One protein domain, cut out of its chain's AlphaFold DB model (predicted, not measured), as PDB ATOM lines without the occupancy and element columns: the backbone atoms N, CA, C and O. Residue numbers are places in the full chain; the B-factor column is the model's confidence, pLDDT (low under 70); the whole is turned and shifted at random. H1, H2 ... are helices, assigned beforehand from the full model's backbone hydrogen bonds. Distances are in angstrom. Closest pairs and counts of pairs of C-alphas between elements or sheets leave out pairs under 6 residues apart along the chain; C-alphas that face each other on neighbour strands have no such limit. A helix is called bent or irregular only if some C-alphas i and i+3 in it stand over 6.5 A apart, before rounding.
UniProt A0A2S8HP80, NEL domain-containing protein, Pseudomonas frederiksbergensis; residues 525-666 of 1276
ATOM      1  N   ARG A 525      93.009 125.995 101.329       86.31
ATOM      2  CA  ARG A 525      92.934 124.790 102.176       86.31
ATOM      3  C   ARG A 525      94.106 124.653 103.157       86.31
ATOM      4  O   ARG A 525      93.922 124.102 104.237       86.31
ATOM      5  N   GLY A 526      95.293 125.141 102.799       79.44
ATOM      6  CA  GLY A 526      96.476 125.063 103.662       79.44
ATOM      7  C   GLY A 526      96.599 126.161 104.724       79.44
ATOM      8  O   GLY A 526      97.572 126.141 105.467       79.44
ATOM      9  N   ILE A 527      95.653 127.105 104.822       79.69
ATOM     10  CA  ILE A 527      95.697 128.213 105.802       79.69
ATOM     11  C   ILE A 527      95.447 127.729 107.237       79.69
ATOM     12  O   ILE A 527      95.888 128.358 108.196       79.69
ATOM     13  N   GLY A 528      94.750 126.604 107.413       75.44
ATOM     14  CA  GLY A 528      94.548 126.020 108.734       75.44
ATOM     15  C   GLY A 528      93.396 125.015 108.815       75.44
ATOM     16  O   GLY A 528      92.702 124.754 107.834       75.44
ATOM     17  N   PRO A 529      93.144 124.444 110.003       73.94
ATOM     18  CA  PRO A 529      92.106 123.430 110.200       73.94
ATOM     19  C   PRO A 529      90.672 123.957 110.015       73.94
ATOM     20  O   PRO A 529      89.765 123.169 109.762       73.94
ATOM     21  N   SER A 530      90.449 125.275 110.106       70.44
ATOM     22  CA  SER A 530      89.130 125.914 109.946       70.44
ATOM     23  C   SER A 530      88.528 125.759 108.546       70.44
ATOM     24  O   SER A 530      87.307 125.725 108.414       70.44
ATOM     25  N   VAL A 531      89.375 125.626 107.523       80.56
ATOM     26  CA  VAL A 531      89.002 125.465 106.106       80.56
ATOM     27  C   VAL A 531      89.098 124.016 105.621       80.56
ATOM     28  O   VAL A 531      88.609 123.696 104.541       80.56
ATOM     29  N   ALA A 532      89.687 123.116 106.420       77.31
ATOM     30  CA  ALA A 532      89.889 121.712 106.056       77.31
ATOM     31  C   ALA A 532      88.570 120.940 105.852       77.31
ATOM     32  O   ALA A 532      88.522 120.003 105.059       77.31
ATOM     33  N   SER A 533      87.506 121.345 106.551       79.62
ATOM     34  CA  SER A 533      86.154 120.781 106.449       79.62
ATOM     35  C   SER A 533      85.317 121.324 105.281       79.62
ATOM     36  O   SER A 533      84.205 120.842 105.068       79.62
ATOM     37  N   LEU A 534      85.807 122.330 104.547       86.81
ATOM     38  CA  LEU A 534      85.074 122.970 103.449       86.81
ATOM     39  C   LEU A 534      85.336 122.246 102.115       86.81
ATOM     40  O   LEU A 534      86.460 121.807 101.834       86.81
ATOM     41  N   SER A 535      84.305 122.135 101.272       87.94
ATOM     42  CA  SER A 535      84.424 121.530  99.936       87.94
ATOM     43  C   SER A 535      85.264 122.397  98.989       87.94
ATOM     44  O   SER A 535      85.392 123.603  99.191       87.94
ATOM     45  N   ASP A 536      85.820 121.801  97.925       86.75
ATOM     46  CA  ASP A 536      86.567 122.548  96.893       86.75
ATOM     47  C   ASP A 536      85.732 123.679  96.273       86.75
ATOM     48  O   ASP A 536      86.256 124.754  95.991       86.75
ATOM     49  N   GLU A 537      84.430 123.447  96.107       85.31
ATOM     50  CA  GLU A 537      83.481 124.430  95.589       85.31
ATOM     51  C   GLU A 537      83.328 125.627  96.536       85.31
ATOM     52  O   GLU A 537      83.480 126.771  96.111       85.31
ATOM     53  N   VAL A 538      83.126 125.377  97.835       86.94
ATOM     54  CA  VAL A 538      83.033 126.437  98.853       86.94
ATOM     55  C   VAL A 538      84.349 127.211  98.957       86.94
ATOM     56  O   VAL A 538      84.344 128.434  99.058       86.94
ATOM     57  N   LEU A 539      85.494 126.531  98.874       88.75
ATOM     58  CA  LEU A 539      86.801 127.195  98.873       88.75
ATOM     59  C   LEU A 539      87.010 128.069  97.629       88.75
ATOM     60  O   LEU A 539      87.590 129.148  97.735       88.75
ATOM     61  N   ALA A 540      86.521 127.641  96.462       86.31
ATOM     62  CA  ALA A 540      86.545 128.459  95.254       86.31
ATOM     63  C   ALA A 540      85.650 129.703  95.394       86.31
ATOM     64  O   ALA A 540      86.068 130.793  95.007       86.31
ATOM     65  N   GLN A 541      84.463 129.565  96.000       88.38
ATOM     66  CA  GLN A 541      83.565 130.688  96.304       88.38
ATOM     67  C   GLN A 541      84.207 131.670  97.292       88.38
ATOM     68  O   GLN A 541      84.268 132.864  97.008       88.38
ATOM     69  N   ILE A 542      84.790 131.180  98.393       87.62
ATOM     70  CA  ILE A 542      85.564 132.006  99.335       87.62
ATOM     71  C   ILE A 542      86.686 132.737  98.597       87.62
ATOM     72  O   ILE A 542      86.868 133.930  98.803       87.62
ATOM     73  N   GLY A 543      87.389 132.060  97.685       81.50
ATOM     74  CA  GLY A 543      88.436 132.662  96.866       81.50
ATOM     75  C   GLY A 543      87.955 133.778  95.931       81.50
ATOM     76  O   GLY A 543      88.750 134.674  95.654       81.50
ATOM     77  N   LYS A 544      86.699 133.743  95.463       82.44
ATOM     78  CA  LYS A 544      86.067 134.822  94.675       82.44
ATOM     79  C   LYS A 544      85.609 135.984  95.564       82.44
ATOM     80  O   LYS A 544      85.724 137.144  95.177       82.44
ATOM     81  N   VAL A 545      85.129 135.681  96.770       83.06
ATOM     82  CA  VAL A 545      84.691 136.682  97.754       83.06
ATOM     83  C   VAL A 545      85.882 137.425  98.369       83.06
ATOM     84  O   VAL A 545      85.838 138.649  98.485       83.06
ATOM     85  N   SER A 546      86.948 136.717  98.748       68.81
ATOM     86  CA  SER A 546      88.103 137.280  99.449       68.81
ATOM     87  C   SER A 546      89.090 137.932  98.473       68.81
ATOM     88  O   SER A 546      89.670 137.245  97.633       68.81
ATOM     89  N   VAL A 547      89.347 139.235  98.637       65.75
ATOM     90  CA  VAL A 547      90.258 140.097  97.833       65.75
ATOM     91  C   VAL A 547      91.744 139.684  97.927       65.75
ATOM     92  O   VAL A 547      92.639 140.381  97.471       65.75
ATOM     93  N   ILE A 548      92.042 138.544  98.544       69.06
ATOM     94  CA  ILE A 548      93.403 138.136  98.886       69.06
ATOM     95  C   ILE A 548      94.040 137.450  97.695       69.06
ATOM     96  O   ILE A 548      93.542 136.443  97.212       69.06
ATOM     97  N   ASP A 549      95.164 137.962  97.238       66.19
ATOM     98  CA  ASP A 549      95.990 137.369  96.196       66.19
ATOM     99  C   ASP A 549      96.638 136.037  96.623       66.19
ATOM    100  O   ASP A 549      96.776 135.713  97.804       66.19
ATOM    101  N   ASP A 550      97.084 135.257  95.642       71.50
ATOM    102  CA  ASP A 550      97.702 133.953  95.888       71.50
ATOM    103  C   ASP A 550      99.031 134.036  96.666       71.50
ATOM    104  O   ASP A 550      99.376 133.080  97.362       71.50
ATOM    105  N   ASP A 551      99.777 135.147  96.606       59.75
ATOM    106  CA  ASP A 551     101.029 135.305  97.365       59.75
ATOM    107  C   ASP A 551     100.749 135.445  98.869       59.75
ATOM    108  O   ASP A 551     101.403 134.806  99.695       59.75
ATOM    109  N   MET A 552      99.722 136.204  99.243       63.84
ATOM    110  CA  MET A 552      99.261 136.312 100.625       63.84
ATOM    111  C   MET A 552      98.729 134.988 101.167       63.84
ATOM    112  O   MET A 552      99.020 134.651 102.315       63.84
ATOM    113  N   LEU A 553      98.004 134.209 100.357       73.38
ATOM    114  CA  LEU A 553      97.569 132.871 100.768       73.38
ATOM    115  C   LEU A 553      98.777 131.950 101.018       73.38
ATOM    116  O   LEU A 553      98.764 131.183 101.978       73.38
ATOM    117  N   ARG A 554      99.854 132.062 100.223       74.00
ATOM    118  CA  ARG A 554     101.116 131.331 100.469       74.00
ATOM    119  C   ARG A 554     101.795 131.768 101.765       74.00
ATOM    120  O   ARG A 554     102.245 130.913 102.522       74.00
ATOM    121  N   LEU A 555     101.831 133.069 102.058       64.75
ATOM    122  CA  LEU A 555     102.352 133.569 103.336       64.75
ATOM    123  C   LEU A 555     101.539 133.043 104.527       64.75
ATOM    124  O   LEU A 555     102.108 132.736 105.573       64.75
ATOM    125  N   MET A 556     100.223 132.893 104.368       75.62
ATOM    126  CA  MET A 556      99.371 132.294 105.396       75.62
ATOM    127  C   MET A 556      99.650 130.801 105.584       75.62
ATOM    128  O   MET A 556      99.775 130.344 106.716       75.62
ATOM    129  N   GLN A 557      99.854 130.050 104.494       74.88
ATOM    130  CA  GLN A 557     100.317 128.657 104.576       74.88
ATOM    131  C   GLN A 557     101.677 128.523 105.270       74.88
ATOM    132  O   GLN A 557     101.926 127.537 105.959       74.88
ATOM    133  N   ALA A 558     102.552 129.519 105.108       71.31
ATOM    134  CA  ALA A 558     103.851 129.577 105.770       71.31
ATOM    135  C   ALA A 558     103.771 129.972 107.262       71.31
ATOM    136  O   ALA A 558     104.805 130.060 107.921       71.31
ATOM    137  N   GLY A 559     102.566 130.183 107.809       63.41
ATOM    138  CA  GLY A 559     102.329 130.418 109.236       63.41
ATOM    139  C   GLY A 559     101.826 131.818 109.596       63.41
ATOM    140  O   GLY A 559     101.640 132.099 110.780       63.41
ATOM    141  N   ARG A 560     101.584 132.706 108.622       67.19
ATOM    142  CA  ARG A 560     100.970 134.019 108.889       67.19
ATOM    143  C   ARG A 560      99.466 133.859 109.188       67.19
ATOM    144  O   ARG A 560      98.792 133.114 108.478       67.19
ATOM    145  N   PRO A 561      98.897 134.561 110.185       67.44
ATOM    146  CA  PRO A 561      97.460 134.490 110.436       67.44
ATOM    147  C   PRO A 561      96.646 135.012 109.233       67.44
ATOM    148  O   PRO A 561      97.106 135.922 108.531       67.44
ATOM    149  N   PRO A 562      95.443 134.459 108.980       75.88
ATOM    150  CA  PRO A 562      94.549 134.972 107.948       75.88
ATOM    151  C   PRO A 562      94.130 136.411 108.253       75.88
ATOM    152  O   PRO A 562      94.001 136.792 109.416       75.88
ATOM    153  N   THR A 563      93.874 137.211 107.212       79.19
ATOM    154  CA  THR A 563      93.289 138.544 107.424       79.19
ATOM    155  C   THR A 563      91.893 138.400 108.045       79.19
ATOM    156  O   THR A 563      91.214 137.400 107.790       79.19
ATOM    157  N   PRO A 564      91.398 139.386 108.808       81.75
ATOM    158  CA  PRO A 564      90.142 139.263 109.526       81.75
ATOM    159  C   PRO A 564      88.954 139.163 108.587       81.75
ATOM    160  O   PRO A 564      88.043 138.408 108.887       81.75
ATOM    161  N   LEU A 565      88.968 139.841 107.429       81.50
ATOM    162  CA  LEU A 565      87.901 139.677 106.437       81.50
ATOM    163  C   LEU A 565      87.852 138.252 105.888       81.50
ATOM    164  O   LEU A 565      86.762 137.709 105.741       81.50
ATOM    165  N   LEU A 566      88.997 137.620 105.610       85.69
ATOM    166  CA  LEU A 566      89.005 136.226 105.157       85.69
ATOM    167  C   LEU A 566      88.627 135.268 106.278       85.69
ATOM    168  O   LEU A 566      87.825 134.371 106.042       85.69
ATOM    169  N   ALA A 567      89.167 135.455 107.481       86.25
ATOM    170  CA  ALA A 567      88.807 134.647 108.640       86.25
ATOM    171  C   ALA A 567      87.296 134.717 108.911       86.25
ATOM    172  O   ALA A 567      86.643 133.690 109.081       86.25
ATOM    173  N   ASP A 568      86.731 135.920 108.860       89.56
ATOM    174  CA  ASP A 568      85.308 136.165 109.039       89.56
ATOM    175  C   ASP A 568      84.460 135.594 107.887       89.56
ATOM    176  O   ASP A 568      83.445 134.942 108.142       89.56
ATOM    177  N   THR A 569      84.917 135.724 106.634       91.00
ATOM    178  CA  THR A 569      84.295 135.071 105.466       91.00
ATOM    179  C   THR A 569      84.244 133.556 105.675       91.00
ATOM    180  O   THR A 569      83.182 132.948 105.562       91.00
ATOM    181  N   ILE A 570      85.369 132.935 106.045       90.75
ATOM    182  CA  ILE A 570      85.462 131.493 106.315       90.75
ATOM    183  C   ILE A 570      84.466 131.086 107.408       90.75
ATOM    184  O   ILE A 570      83.733 130.111 107.237       90.75
ATOM    185  N   SER A 571      84.402 131.833 108.516       90.88
ATOM    186  CA  SER A 571      83.453 131.570 109.602       90.88
ATOM    187  C   SER A 571      82.000 131.628 109.133       90.88
ATOM    188  O   SER A 571      81.198 130.785 109.527       90.88
ATOM    189  N   ARG A 572      81.653 132.583 108.268       92.44
ATOM    190  CA  ARG A 572      80.289 132.750 107.749       92.44
ATOM    191  C   ARG A 572      79.892 131.662 106.762       92.44
ATOM    192  O   ARG A 572      78.810 131.100 106.907       92.44
ATOM    193  N   PHE A 573      80.778 131.293 105.841       92.25
ATOM    194  CA  PHE A 573      80.561 130.140 104.961       92.25
ATOM    195  C   PHE A 573      80.410 128.840 105.753       92.25
ATOM    196  O   PHE A 573      79.570 128.006 105.422       92.25
ATOM    197  N   LYS A 574      81.165 128.685 106.845       90.38
ATOM    198  CA  LYS A 574      81.019 127.536 107.739       90.38
ATOM    199  C   LYS A 574      79.662 127.518 108.449       90.38
ATOM    200  O   LYS A 574      79.030 126.470 108.493       90.38
ATOM    201  N   ILE A 575      79.187 128.660 108.958       91.19
ATOM    202  CA  ILE A 575      77.847 128.755 109.566       91.19
ATOM    203  C   ILE A 575      76.767 128.363 108.551       91.19
ATOM    204  O   ILE A 575      75.878 127.591 108.900       91.19
ATOM    205  N   ASP A 576      76.845 128.866 107.317       89.44
ATOM    206  CA  ASP A 576      75.874 128.541 106.263       89.44
ATOM    207  C   ASP A 576      75.892 127.045 105.917       89.44
ATOM    208  O   ASP A 576      74.842 126.403 105.859       89.44
ATOM    209  N   GLN A 577      77.085 126.451 105.803       88.56
ATOM    210  CA  GLN A 577      77.239 125.010 105.591       88.56
ATOM    211  C   GLN A 577      76.647 124.186 106.746       88.56
ATOM    212  O   GLN A 577      75.970 123.187 106.497       88.56
ATOM    213  N   ASP A 578      76.870 124.605 107.995       88.38
ATOM    214  CA  ASP A 578      76.369 123.922 109.192       88.38
ATOM    215  C   ASP A 578      74.841 124.041 109.355       88.38
ATOM    216  O   ASP A 578      74.231 123.223 110.050       88.38
ATOM    217  N   LEU A 579      74.216 125.072 108.776       88.50
ATOM    218  CA  LEU A 579      72.760 125.240 108.749       88.50
ATOM    219  C   LEU A 579      72.106 124.437 107.613       88.50
ATOM    220  O   LEU A 579      70.981 123.953 107.767       88.50
ATOM    221  N   GLY A 580      72.819 124.247 106.500       83.94
ATOM    222  CA  GLY A 580      72.345 123.498 105.340       83.94
ATOM    223  C   GLY A 580      71.179 124.180 104.611       83.94
ATOM    224  O   GLY A 580      70.860 125.342 104.834       83.94
ATOM    225  N   ALA A 581      70.502 123.443 103.723       72.50
ATOM    226  CA  ALA A 581      69.468 124.000 102.838       72.50
ATOM    227  C   ALA A 581      68.191 124.505 103.548       72.50
ATOM    228  O   ALA A 581      67.379 125.170 102.916       72.50
ATOM    229  N   ALA A 582      68.000 124.180 104.832       75.06
ATOM    230  CA  ALA A 582      66.866 124.631 105.643       75.06
ATOM    231  C   ALA A 582      67.232 125.781 106.606       75.06
ATOM    232  O   ALA A 582      66.434 126.123 107.480       75.06
ATOM    233  N   GLY A 583      68.442 126.339 106.483       80.88
ATOM    234  CA  GLY A 583      68.913 127.451 107.300       80.88
ATOM    235  C   GLY A 583      68.081 128.715 107.109       80.88
ATOM    236  O   GLY A 583      67.754 129.094 105.987       80.88
ATOM    237  N   THR A 584      67.750 129.377 108.216       83.06
ATOM    238  CA  THR A 584      67.041 130.669 108.213       83.06
ATOM    239  C   THR A 584      67.995 131.824 108.544       83.06
ATOM    240  O   THR A 584      68.953 131.613 109.304       83.06
ATOM    241  N   PRO A 585      67.744 133.050 108.041       85.00
ATOM    242  CA  PRO A 585      68.522 134.237 108.401       85.00
ATOM    243  C   PRO A 585      68.626 134.481 109.906       85.00
ATOM    244  O   PRO A 585      69.684 134.867 110.399       85.00
ATOM    245  N   GLU A 586      67.574 134.193 110.672       85.88
ATOM    246  CA  GLU A 586      67.563 134.359 112.126       85.88
ATOM    247  C   GLU A 586      68.545 133.399 112.815       85.88
ATOM    248  O   GLU A 586      69.300 133.799 113.706       85.88
ATOM    249  N   GLN A 587      68.582 132.135 112.379       89.75
ATOM    250  CA  GLN A 587      69.522 131.137 112.901       89.75
ATOM    251  C   GLN A 587      70.968 131.468 112.526       89.75
ATOM    252  O   GLN A 587      71.866 131.316 113.362       89.75
ATOM    253  N   PHE A 588      71.193 131.942 111.298       92.56
ATOM    254  CA  PHE A 588      72.500 132.415 110.853       92.56
ATOM    255  C   PHE A 588      72.976 133.587 111.713       92.56
ATOM    256  O   PHE A 588      74.062 133.527 112.291       92.56
ATOM    257  N   ASN A 589      72.141 134.619 111.861       89.19
ATOM    258  CA  ASN A 589      72.462 135.820 112.626       89.19
ATOM    259  C   ASN A 589      72.736 135.501 114.098       89.19
ATOM    260  O   ASN A 589      73.689 136.030 114.663       89.19
ATOM    261  N   SER A 590      71.975 134.586 114.708       90.81
ATOM    262  CA  SER A 590      72.207 134.139 116.087       90.81
ATOM    263  C   SER A 590      73.565 133.443 116.261       90.81
ATOM    264  O   SER A 590      74.325 133.794 117.168       90.81
ATOM    265  N   ARG A 591      73.918 132.499 115.373       93.00
ATOM    266  CA  ARG A 591      75.227 131.817 115.416       93.00
ATOM    267  C   ARG A 591      76.381 132.771 115.140       93.00
ATOM    268  O   ARG A 591      77.417 132.679 115.793       93.00
ATOM    269  N   TYR A 592      76.203 133.690 114.195       92.31
ATOM    270  CA  TYR A 592      77.216 134.684 113.873       92.31
ATOM    271  C   TYR A 592      77.429 135.661 115.034       92.31
ATOM    272  O   TYR A 592      78.572 135.878 115.426       92.31
ATOM    273  N   ALA A 593      76.357 136.171 115.652       90.69
ATOM    274  CA  ALA A 593      76.436 137.059 116.812       90.69
ATOM    275  C   ALA A 593      77.190 136.420 117.990       90.69
ATOM    276  O   ALA A 593      77.986 137.094 118.640       90.69
ATOM    277  N   ALA A 594      77.023 135.112 118.219       92.00
ATOM    278  CA  ALA A 594      77.784 134.388 119.238       92.00
ATOM    279  C   ALA A 594      79.306 134.396 118.972       92.00
ATOM    280  O   ALA A 594      80.086 134.496 119.915       92.00
ATOM    281  N   LEU A 595      79.750 134.353 117.706       91.50
ATOM    282  CA  LEU A 595      81.177 134.470 117.355       91.50
ATOM    283  C   LEU A 595      81.732 135.886 117.565       91.50
ATOM    284  O   LEU A 595      82.935 136.046 117.797       91.50
ATOM    285  N   GLN A 596      80.868 136.898 117.473       92.19
ATOM    286  CA  GLN A 596      81.244 138.305 117.608       92.19
ATOM    287  C   GLN A 596      81.392 138.760 119.065       92.19
ATOM    288  O   GLN A 596      81.958 139.821 119.301       92.19
ATOM    289  N   GLN A 597      80.961 137.959 120.042       91.25
ATOM    290  CA  GLN A 597      81.147 138.284 121.455       91.25
ATOM    291  C   GLN A 597      82.636 138.280 121.836       91.25
ATOM    292  O   GLN A 597      83.397 137.376 121.465       91.25
ATOM    293  N   SER A 598      83.042 139.308 122.583       91.56
ATOM    294  CA  SER A 598      84.377 139.454 123.164       91.56
ATOM    295  C   SER A 598      84.276 139.677 124.668       91.56
ATOM    296  O   SER A 598      83.381 140.378 125.141       91.56
ATOM    297  N   GLU A 599      85.216 139.098 125.413       89.69
ATOM    298  CA  GLU A 599      85.385 139.350 126.849       89.69
ATOM    299  C   GLU A 599      86.161 140.656 127.104       89.69
ATOM    300  O   GLU A 599      86.111 141.204 128.204       89.69
ATOM    301  N   HIS A 600      86.835 141.192 126.078       91.62
ATOM    302  CA  HIS A 600      87.639 142.410 126.158       91.62
ATOM    303  C   HIS A 600      86.773 143.670 126.047       91.62
ATOM    304  O   HIS A 600      86.020 143.851 125.088       91.62
ATOM    305  N   GLU A 601      86.904 144.571 127.021       89.25
ATOM    306  CA  GLU A 601      86.126 145.812 127.106       89.25
ATOM    307  C   GLU A 601      86.377 146.754 125.924       89.25
ATOM    308  O   GLU A 601      85.416 147.203 125.301       89.25
ATOM    309  N   TRP A 602      87.642 146.935 125.528       90.38
ATOM    310  CA  TRP A 602      88.030 147.666 124.318       90.38
ATOM    311  C   TRP A 602      87.254 147.221 123.079       90.38
ATOM    312  O   TRP A 602      86.726 148.043 122.332       90.38
ATOM    313  N   VAL A 603      87.156 145.905 122.870       91.50
ATOM    314  CA  VAL A 603      86.496 145.336 121.693       91.50
ATOM    315  C   VAL A 603      84.989 145.575 121.750       91.50
ATOM    316  O   VAL A 603      84.412 145.960 120.738       91.50
ATOM    317  N   ARG A 604      84.358 145.422 122.924       91.50
ATOM    318  CA  ARG A 604      82.919 145.692 123.103       91.50
ATOM    319  C   ARG A 604      82.572 147.157 122.842       91.50
ATOM    320  O   ARG A 604      81.623 147.420 122.111       91.50
ATOM    321  N   LEU A 605      83.343 148.095 123.394       89.50
ATOM    322  CA  LEU A 605      83.093 149.529 123.222       89.50
ATOM    323  C   LEU A 605      83.329 149.979 121.774       89.50
ATOM    324  O   LEU A 605      82.532 150.733 121.219       89.50
ATOM    325  N   PHE A 606      84.380 149.479 121.121       89.56
ATOM    326  CA  PHE A 606      84.636 149.768 119.707       89.56
ATOM    327  C   PHE A 606      83.566 149.168 118.802       89.56
ATOM    328  O   PHE A 606      83.089 149.827 117.883       89.56
ATOM    329  N   GLN A 607      83.115 147.951 119.093       90.12
ATOM    330  CA  GLN A 607      82.024 147.331 118.354       90.12
ATOM    331  C   GLN A 607      80.686 148.046 118.580       90.12
ATOM    332  O   GLN A 607      79.883 148.104 117.659       90.12
ATOM    333  N   GLN A 608      80.451 148.638 119.755       87.31
ATOM    334  CA  GLN A 608      79.268 149.464 120.001       87.31
ATOM    335  C   GLN A 608      79.231 150.688 119.073       87.31
ATOM    336  O   GLN A 608      78.179 150.991 118.519       87.31
ATOM    337  N   GLN A 609      80.376 151.344 118.857       85.25
ATOM    338  CA  GLN A 609      80.490 152.497 117.952       85.25
ATOM    339  C   GLN A 609      80.503 152.106 116.467       85.25
ATOM    340  O   GLN A 609      80.079 152.887 115.614       85.25
ATOM    341  N   TYR A 610      80.999 150.906 116.145       88.31
ATOM    342  CA  TYR A 610      81.111 150.384 114.780       88.31
ATOM    343  C   TYR A 610      80.478 148.981 114.674       88.31
ATOM    344  O   TYR A 610      81.182 147.987 114.470       88.31
ATOM    345  N   PRO A 611      79.139 148.865 114.773       86.50
ATOM    346  CA  PRO A 611      78.443 147.582 114.953       86.50
ATOM    347  C   PRO A 611      78.592 146.607 113.785       86.50
ATOM    348  O   PRO A 611      78.428 145.399 113.953       86.50
ATOM    349  N   THR A 612      78.917 147.105 112.591       87.44
ATOM    350  CA  THR A 612      79.136 146.261 111.410       87.44
ATOM    351  C   THR A 612      80.551 145.680 111.335       87.44
ATOM    352  O   THR A 612      80.787 144.807 110.500       87.44
ATOM    353  N   LEU A 613      81.490 146.108 112.192       90.19
ATOM    354  CA  LEU A 613      82.844 145.555 112.219       90.19
ATOM    355  C   LEU A 613      82.887 144.174 112.891       90.19
ATOM    356  O   LEU A 613      82.428 144.020 114.028       90.19
ATOM    357  N   PRO A 614      83.500 143.166 112.238       92.00
ATOM    358  CA  PRO A 614      83.774 141.890 112.877       92.00
ATOM    359  C   PRO A 614      84.756 142.037 114.043       92.00
ATOM    360  O   PRO A 614      85.756 142.746 113.938       92.00
ATOM    361  N   LYS A 615      84.547 141.273 115.112       92.69
ATOM    362  CA  LYS A 615      85.409 141.208 116.299       92.69
ATOM    363  C   LYS A 615      86.888 141.038 115.946       92.69
ATOM    364  O   LYS A 615      87.721 141.811 116.403       92.69
ATOM    365  N   GLY A 616      87.205 140.075 115.078       86.69
ATOM    366  CA  GLY A 616      88.588 139.817 114.664       86.69
ATOM    367  C   GLY A 616      89.220 140.985 113.898       86.69
ATOM    368  O   GLY A 616      90.435 141.149 113.919       86.69
ATOM    369  N   ALA A 617      88.409 141.820 113.236       86.12
ATOM    370  CA  ALA A 617      88.898 143.042 112.608       86.12
ATOM    371  C   ALA A 617      89.305 144.068 113.664       86.12
ATOM    372  O   ALA A 617      90.383 144.638 113.559       86.12
ATOM    373  N   ILE A 618      88.474 144.252 114.691       89.31
ATOM    374  CA  ILE A 618      88.738 145.157 115.814       89.31
ATOM    375  C   ILE A 618      89.981 144.706 116.591       89.31
ATOM    376  O   ILE A 618      90.871 145.511 116.849       89.31
ATOM    377  N   GLU A 619      90.089 143.415 116.905       88.06
ATOM    378  CA  GLU A 619      91.260 142.847 117.588       88.06
ATOM    379  C   GLU A 619      92.545 143.075 116.779       88.06
ATOM    380  O   GLU A 619      93.551 143.510 117.335       88.06
ATOM    381  N   GLN A 620      92.506 142.871 115.457       80.06
ATOM    382  CA  GLN A 620      93.663 143.132 114.602       80.06
ATOM    383  C   GLN A 620      93.977 144.627 114.450       80.06
ATOM    384  O   GLN A 620      95.150 144.989 114.348       80.06
ATOM    385  N   ILE A 621      92.963 145.502 114.421       80.50
ATOM    386  CA  ILE A 621      93.178 146.953 114.486       80.50
ATOM    387  C   ILE A 621      93.992 147.258 115.740       80.50
ATOM    388  O   ILE A 621      95.071 147.834 115.647       80.50
ATOM    389  N   PHE A 622      93.512 146.835 116.905       85.31
ATOM    390  CA  PHE A 622      94.161 147.140 118.172       85.31
ATOM    391  C   PHE A 622      95.573 146.570 118.281       85.31
ATOM    392  O   PHE A 622      96.485 147.326 118.615       85.31
ATOM    393  N   ASP A 623      95.782 145.311 117.892       79.00
ATOM    394  CA  ASP A 623      97.113 144.692 117.846       79.00
ATOM    395  C   ASP A 623      98.088 145.513 116.983       79.00
ATOM    396  O   ASP A 623      99.196 145.846 117.407       79.00
ATOM    397  N   ARG A 624      97.640 145.964 115.802       68.94
ATOM    398  CA  ARG A 624      98.456 146.777 114.890       68.94
ATOM    399  C   ARG A 624      98.819 148.148 115.463       68.94
ATOM    400  O   ARG A 624      99.916 148.642 115.210       68.94
ATOM    401  N   TYR A 625      97.902 148.788 116.183       73.31
ATOM    402  CA  TYR A 625      98.139 150.111 116.771       73.31
ATOM    403  C   TYR A 625      98.772 150.052 118.166       73.31
ATOM    404  O   TYR A 625      99.021 151.107 118.749       73.31
ATOM    405  N   GLY A 626      99.091 148.849 118.655       77.06
ATOM    406  CA  GLY A 626      99.739 148.629 119.945       77.06
ATOM    407  C   GLY A 626      98.816 148.845 121.144       77.06
ATOM    408  O   GLY A 626      99.310 149.170 122.219       77.06
ATOM    409  N   VAL A 627      97.500 148.696 120.965       84.69
ATOM    410  CA  VAL A 627      96.502 148.806 122.041       84.69
ATOM    411  C   VAL A 627      96.402 147.460 122.763       84.69
ATOM    412  O   VAL A 627      96.063 146.444 122.152       84.69
ATOM    413  N   ASP A 628      96.694 147.430 124.066       86.75
ATOM    414  CA  ASP A 628      96.608 146.203 124.871       86.75
ATOM    415  C   ASP A 628      95.159 145.922 125.286       86.75
ATOM    416  O   ASP A 628      94.690 146.347 126.338       86.75
ATOM    417  N   ILE A 629      94.451 145.133 124.473       88.44
ATOM    418  CA  ILE A 629      93.037 144.773 124.689       88.44
ATOM    419  C   ILE A 629      92.755 144.034 126.013       88.44
ATOM    420  O   ILE A 629      91.595 143.840 126.379       88.44
ATOM    421  N   ARG A 630      93.793 143.573 126.726       88.12
ATOM    422  CA  ARG A 630      93.664 142.894 128.027       88.12
ATOM    423  C   ARG A 630      93.505 143.863 129.193       88.12
ATOM    424  O   ARG A 630      93.077 143.428 130.260       88.12
ATOM    425  N   GLN A 631      93.861 145.130 129.008       87.56
ATOM    426  CA  GLN A 631      93.678 146.174 130.007       87.56
ATOM    427  C   GLN A 631      92.371 146.919 129.741       87.56
ATOM    428  O   GLN A 631      91.935 147.038 128.595       87.56
ATOM    429  N   ALA A 632      91.720 147.370 130.812       84.44
ATOM    430  CA  ALA A 632      90.551 148.225 130.679       84.44
ATOM    431  C   ALA A 632      90.999 149.614 130.184       84.44
ATOM    432  O   ALA A 632      92.018 150.103 130.679       84.44
ATOM    433  N   PRO A 633      90.277 150.229 129.231       88.50
ATOM    434  CA  PRO A 633      90.536 151.605 128.815       88.50
ATOM    435  C   PRO A 633      90.385 152.583 129.982       88.50
ATOM    436  O   PRO A 633      89.513 152.407 130.833       88.50
ATOM    437  N   ASP A 634      91.162 153.663 129.951       88.19
ATOM    438  CA  ASP A 634      90.831 154.906 130.652       88.19
ATOM    439  C   ASP A 634      90.232 155.941 129.678       88.19
ATOM    440  O   ASP A 634      90.287 155.778 128.455       88.19
ATOM    441  N   VAL A 635      89.638 157.015 130.207       86.19
ATOM    442  CA  VAL A 635      88.982 158.071 129.411       86.19
ATOM    443  C   VAL A 635      89.937 158.726 128.404       86.19
ATOM    444  O   VAL A 635      89.537 159.057 127.285       86.19
ATOM    445  N   THR A 636      91.201 158.924 128.776       86.56
ATOM    446  CA  THR A 636      92.186 159.613 127.928       86.56
ATOM    447  C   THR A 636      92.620 158.718 126.775       86.56
ATOM    448  O   THR A 636      92.624 159.151 125.619       86.56
ATOM    449  N   GLU A 637      92.951 157.465 127.077       86.19
ATOM    450  CA  GLU A 637      93.316 156.456 126.091       86.19
ATOM    451  C   GLU A 637      92.149 156.204 125.128       86.19
ATOM    452  O   GLU A 637      92.343 156.210 123.910       86.19
ATOM    453  N   PHE A 638      90.920 156.089 125.649       87.06
ATOM    454  CA  PHE A 638      89.702 155.940 124.851       87.06
ATOM    455  C   PHE A 638      89.565 157.047 123.802       87.06
ATOM    456  O   PHE A 638      89.468 156.758 122.606       87.06
ATOM    457  N   ARG A 639      89.631 158.320 124.214       86.88
ATOM    458  CA  ARG A 639      89.517 159.464 123.292       86.88
ATOM    459  C   ARG A 639      90.581 159.435 122.193       86.88
ATOM    460  O   ARG A 639      90.259 159.614 121.015       86.88
ATOM    461  N   GLN A 640      91.835 159.171 122.558       85.06
ATOM    462  CA  GLN A 640      92.954 159.145 121.611       85.06
ATOM    463  C   GLN A 640      92.820 158.011 120.591       85.06
ATOM    464  O   GLN A 640      92.997 158.231 119.390       85.06
ATOM    465  N   VAL A 641      92.496 156.804 121.059       85.00
ATOM    466  CA  VAL A 641      92.356 155.618 120.210       85.00
ATOM    467  C   VAL A 641      91.191 155.794 119.237       85.00
ATOM    468  O   VAL A 641      91.374 155.583 118.038       85.00
ATOM    469  N   PHE A 642      90.024 156.249 119.700       84.31
ATOM    470  CA  PHE A 642      88.867 156.450 118.822       84.31
ATOM    471  C   PHE A 642      89.090 157.547 117.790       84.31
ATOM    472  O   PHE A 642      88.857 157.311 116.606       84.31
ATOM    473  N   THR A 643      89.620 158.698 118.200       81.81
ATOM    474  CA  THR A 643      89.912 159.805 117.274       81.81
ATOM    475  C   THR A 643      90.894 159.376 116.188       81.81
ATOM    476  O   THR A 643      90.733 159.701 115.014       81.81
ATOM    477  N   ARG A 644      91.912 158.588 116.557       81.06
ATOM    478  CA  ARG A 644      92.924 158.100 115.616       81.06
ATOM    479  C   ARG A 644      92.392 157.031 114.660       81.06
ATOM    480  O   ARG A 644      92.897 156.916 113.541       81.06
ATOM    481  N   LEU A 645      91.453 156.203 115.112       82.94
ATOM    482  CA  LEU A 645      91.015 155.011 114.387       82.94
ATOM    483  C   LEU A 645      89.662 155.156 113.695       82.94
ATOM    484  O   LEU A 645      89.357 154.298 112.875       82.94
ATOM    485  N   ASP A 646      88.888 156.211 113.956       80.69
ATOM    486  CA  ASP A 646      87.532 156.382 113.418       80.69
ATOM    487  C   ASP A 646      87.465 156.285 111.891       80.69
ATOM    488  O   ASP A 646      86.827 155.376 111.359       80.69
ATOM    489  N   SER A 647      88.209 157.138 111.180       70.19
ATOM    490  CA  SER A 647      88.224 157.123 109.712       70.19
ATOM    491  C   SER A 647      88.609 155.742 109.158       70.19
ATOM    492  O   SER A 647      88.001 155.237 108.213       70.19
ATOM    493  N   LYS A 648      89.561 155.062 109.810       73.62
ATOM    494  CA  LYS A 648      90.014 153.721 109.418       73.62
ATOM    495  C   LYS A 648      88.957 152.654 109.694       73.62
ATOM    496  O   LYS A 648      88.757 151.766 108.868       73.62
ATOM    497  N   ALA A 649      88.272 152.738 110.830       80.81
ATOM    498  CA  ALA A 649      87.170 151.858 111.192       80.81
ATOM    499  C   ALA A 649      86.024 151.977 110.180       80.81
ATOM    500  O   ALA A 649      85.543 150.955 109.694       80.81
ATOM    501  N   ARG A 650      85.660 153.197 109.772       77.56
ATOM    502  CA  ARG A 650      84.610 153.452 108.770       77.56
ATOM    503  C   ARG A 650      84.975 152.948 107.381       77.56
ATOM    504  O   ARG A 650      84.178 152.250 106.755       77.56
ATOM    505  N   GLN A 651      86.201 153.208 106.923       73.50
ATOM    506  CA  GLN A 651      86.711 152.619 105.679       73.50
ATOM    507  C   GLN A 651      86.611 151.090 105.723       73.50
ATOM    508  O   GLN A 651      86.170 150.447 104.770       73.50
ATOM    509  N   TYR A 652      86.942 150.487 106.863       77.81
ATOM    510  CA  TYR A 652      86.788 149.053 107.029       77.81
ATOM    511  C   TYR A 652      85.327 148.599 106.996       77.81
ATOM    512  O   TYR A 652      85.032 147.584 106.368       77.81
ATOM    513  N   GLN A 653      84.399 149.334 107.618       83.06
ATOM    514  CA  GLN A 653      82.965 149.036 107.539       83.06
ATOM    515  C   GLN A 653      82.472 149.042 106.089       83.06
ATOM    516  O   GLN A 653      81.695 148.160 105.724       83.06
ATOM    517  N   GLN A 654      82.966 149.953 105.242       79.06
ATOM    518  CA  GLN A 654      82.666 149.945 103.806       79.06
ATOM    519  C   GLN A 654      83.181 148.669 103.125       79.06
ATOM    520  O   GLN A 654      82.461 148.042 102.348       79.06
ATOM    521  N   HIS A 655      84.392 148.214 103.459       79.88
ATOM    522  CA  HIS A 655      84.917 146.950 102.936       79.88
ATOM    523  C   HIS A 655      84.168 145.722 103.453       79.88
ATOM    524  O   HIS A 655      83.969 144.780 102.686       79.88
ATOM    525  N   VAL A 656      83.719 145.727 104.710       86.62
ATOM    526  CA  VAL A 656      82.853 144.676 105.259       86.62
ATOM    527  C   VAL A 656      81.529 144.666 104.516       86.62
ATOM    528  O   VAL A 656      81.142 143.605 104.037       86.62
ATOM    529  N   ARG A 657      80.869 145.822 104.358       87.75
ATOM    530  CA  ARG A 657      79.622 145.978 103.596       87.75
ATOM    531  C   ARG A 657      79.768 145.405 102.189       87.75
ATOM    532  O   ARG A 657      78.981 144.555 101.783       87.75
ATOM    533  N   LEU A 658      80.844 145.771 101.494       86.69
ATOM    534  CA  LEU A 658      81.147 145.231 100.176       86.69
ATOM    535  C   LEU A 658      81.374 143.714 100.223       86.69
ATOM    536  O   LEU A 658      80.829 142.991  99.402       86.69
ATOM    537  N   ASN A 659      82.133 143.197 101.192       88.38
ATOM    538  CA  ASN A 659      82.315 141.753 101.346       88.38
ATOM    539  C   ASN A 659      80.986 141.029 101.596       88.38
ATOM    540  O   ASN A 659      80.752 139.995 100.980       88.38
ATOM    541  N   ARG A 660      80.079 141.607 102.396       89.69
ATOM    542  CA  ARG A 660      78.720 141.080 102.609       89.69
ATOM    543  C   ARG A 660      77.907 141.037 101.325       89.69
ATOM    544  O   ARG A 660      77.211 140.049 101.110       89.69
ATOM    545  N   ALA A 661      78.027 142.055 100.472       90.69
ATOM    546  CA  ALA A 661      77.359 142.078  99.175       90.69
ATOM    547  C   ALA A 661      77.761 140.859  98.319       90.69
ATOM    548  O   ALA A 661      76.887 140.138  97.837       90.69
ATOM    549  N   TYR A 662      79.061 140.554  98.216       91.12
ATOM    550  CA  TYR A 662      79.549 139.383  97.466       91.12
ATOM    551  C   TYR A 662      79.261 138.055  98.167       91.12
ATOM    552  O   TYR A 662      78.928 137.076  97.507       91.12
ATOM    553  N   GLU A 663      79.361 137.997  99.496       91.44
ATOM    554  CA  GLU A 663      78.995 136.804 100.264       91.44
ATOM    555  C   GLU A 663      77.539 136.399 100.007       91.44
ATOM    556  O   GLU A 663      77.272 135.221  99.788       91.44
ATOM    557  N   GLY A 664      76.601 137.353  99.974       89.12
ATOM    558  CA  GLY A 664      75.182 137.067  99.732       89.12
ATOM    559  C   GLY A 664      74.863 136.528  98.331       89.12
ATOM    560  O   GLY A 664      73.787 135.964  98.128       89.12
ATOM    561  N   LEU A 665      75.795 136.594  97.371       89.19
ATOM    562  CA  LEU A 665      75.653 135.873  96.100       89.19
ATOM    563  C   LEU A 665      75.749 134.350  96.292       89.19
ATOM    564  O   LEU A 665      75.085 133.607  95.574       89.19
ATOM    565  N   TYR A 666      76.495 133.885  97.300       88.38
ATOM    566  CA  TYR A 666      76.761 132.462  97.544       88.38
ATOM    567  C   TYR A 666      76.050 131.905  98.787       88.38
ATOM    568  O   TYR A 666      75.560 130.777  98.751       88.38
TER     569      TYR A 666
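What this domain is: This is residues 525 to 666 of the 1276 residues of the protein "NEL domain-containing protein" of Pseudomonas frederiksbergensis (UniProt A0A2S8HP80). H4 and H7 stand nearly end to end through the middle, H5 folding back beside H4 and H6 crossing H7, while the long arm H8b runs past one side of this row. H1 to H3 gather toward one end of the longest axis and H8a lies at the other. The printed part has 142 residues with eight named helices, H1 to H8 in chain order, and no named strand: all helix. It is compact, with a radius of gyration of the C-alphas of 16.1 A and spans of 48 by 37 by 24 A.

Where its parts are: Find C-alpha 529 at (92.106, 123.430, 110.200), where H1, residues 529 to 532, begins. H2 is 536 to 545 and H3 550 to 557. H4, 564 to 582, covers 27.8 A, with a kink of 35 degrees near residue 576; it is irregular, C-alphas 578 and 581 being 9.4 A apart. Next come H5, 585 to 596, H6, 601 to 609, and H7, 615 to 625. H8, 635 to 666, was assigned as one helix by its hydrogen bonds but is bent, C-alphas 644 and 647 being 7.6 A apart: H8a is 635 to 644, and H8b, 647 to 666, covers 29.8 A to C-alpha 666 at (76.761, 132.462, 97.544).

How they stand to each other: H4 is the hub. It touches H2 (C-alphas of Ile 542 and Thr 569 closest, 7.0 A) at a steep tilt of 49 degrees, and H5 (Ile 575 and Phe 588, 6.6 A) in a helical hairpin. Its residues 564 to 568 touch H7 (Pro 564 and Ala 617, 5.0 A), opposite ways at a shallow tilt of 6 degrees. H4 and H8b only just touch, with 3 pairs of C-alphas within 8 A, the closest Leu 565 and Val 656. H6 touches H7 (Val 603 and Ile 618, 6.3 A); H3 touches no helix. Each O i to N i+4 pair is within hydrogen-bond range in H2, H3, H5, H6, H7 and H8a, against 13 of 15 in H4 and 14 of 16 in H8b; H1 is too short for one.

The domain as a whole: The C-alphas farthest apart, Ala 581 and Thr 636, are 49.1 A apart. The printed part has no cut and no long link. Confidence is under 70 at residues 546 to 549, 551 to 552, 555, 559 to 561 and 624.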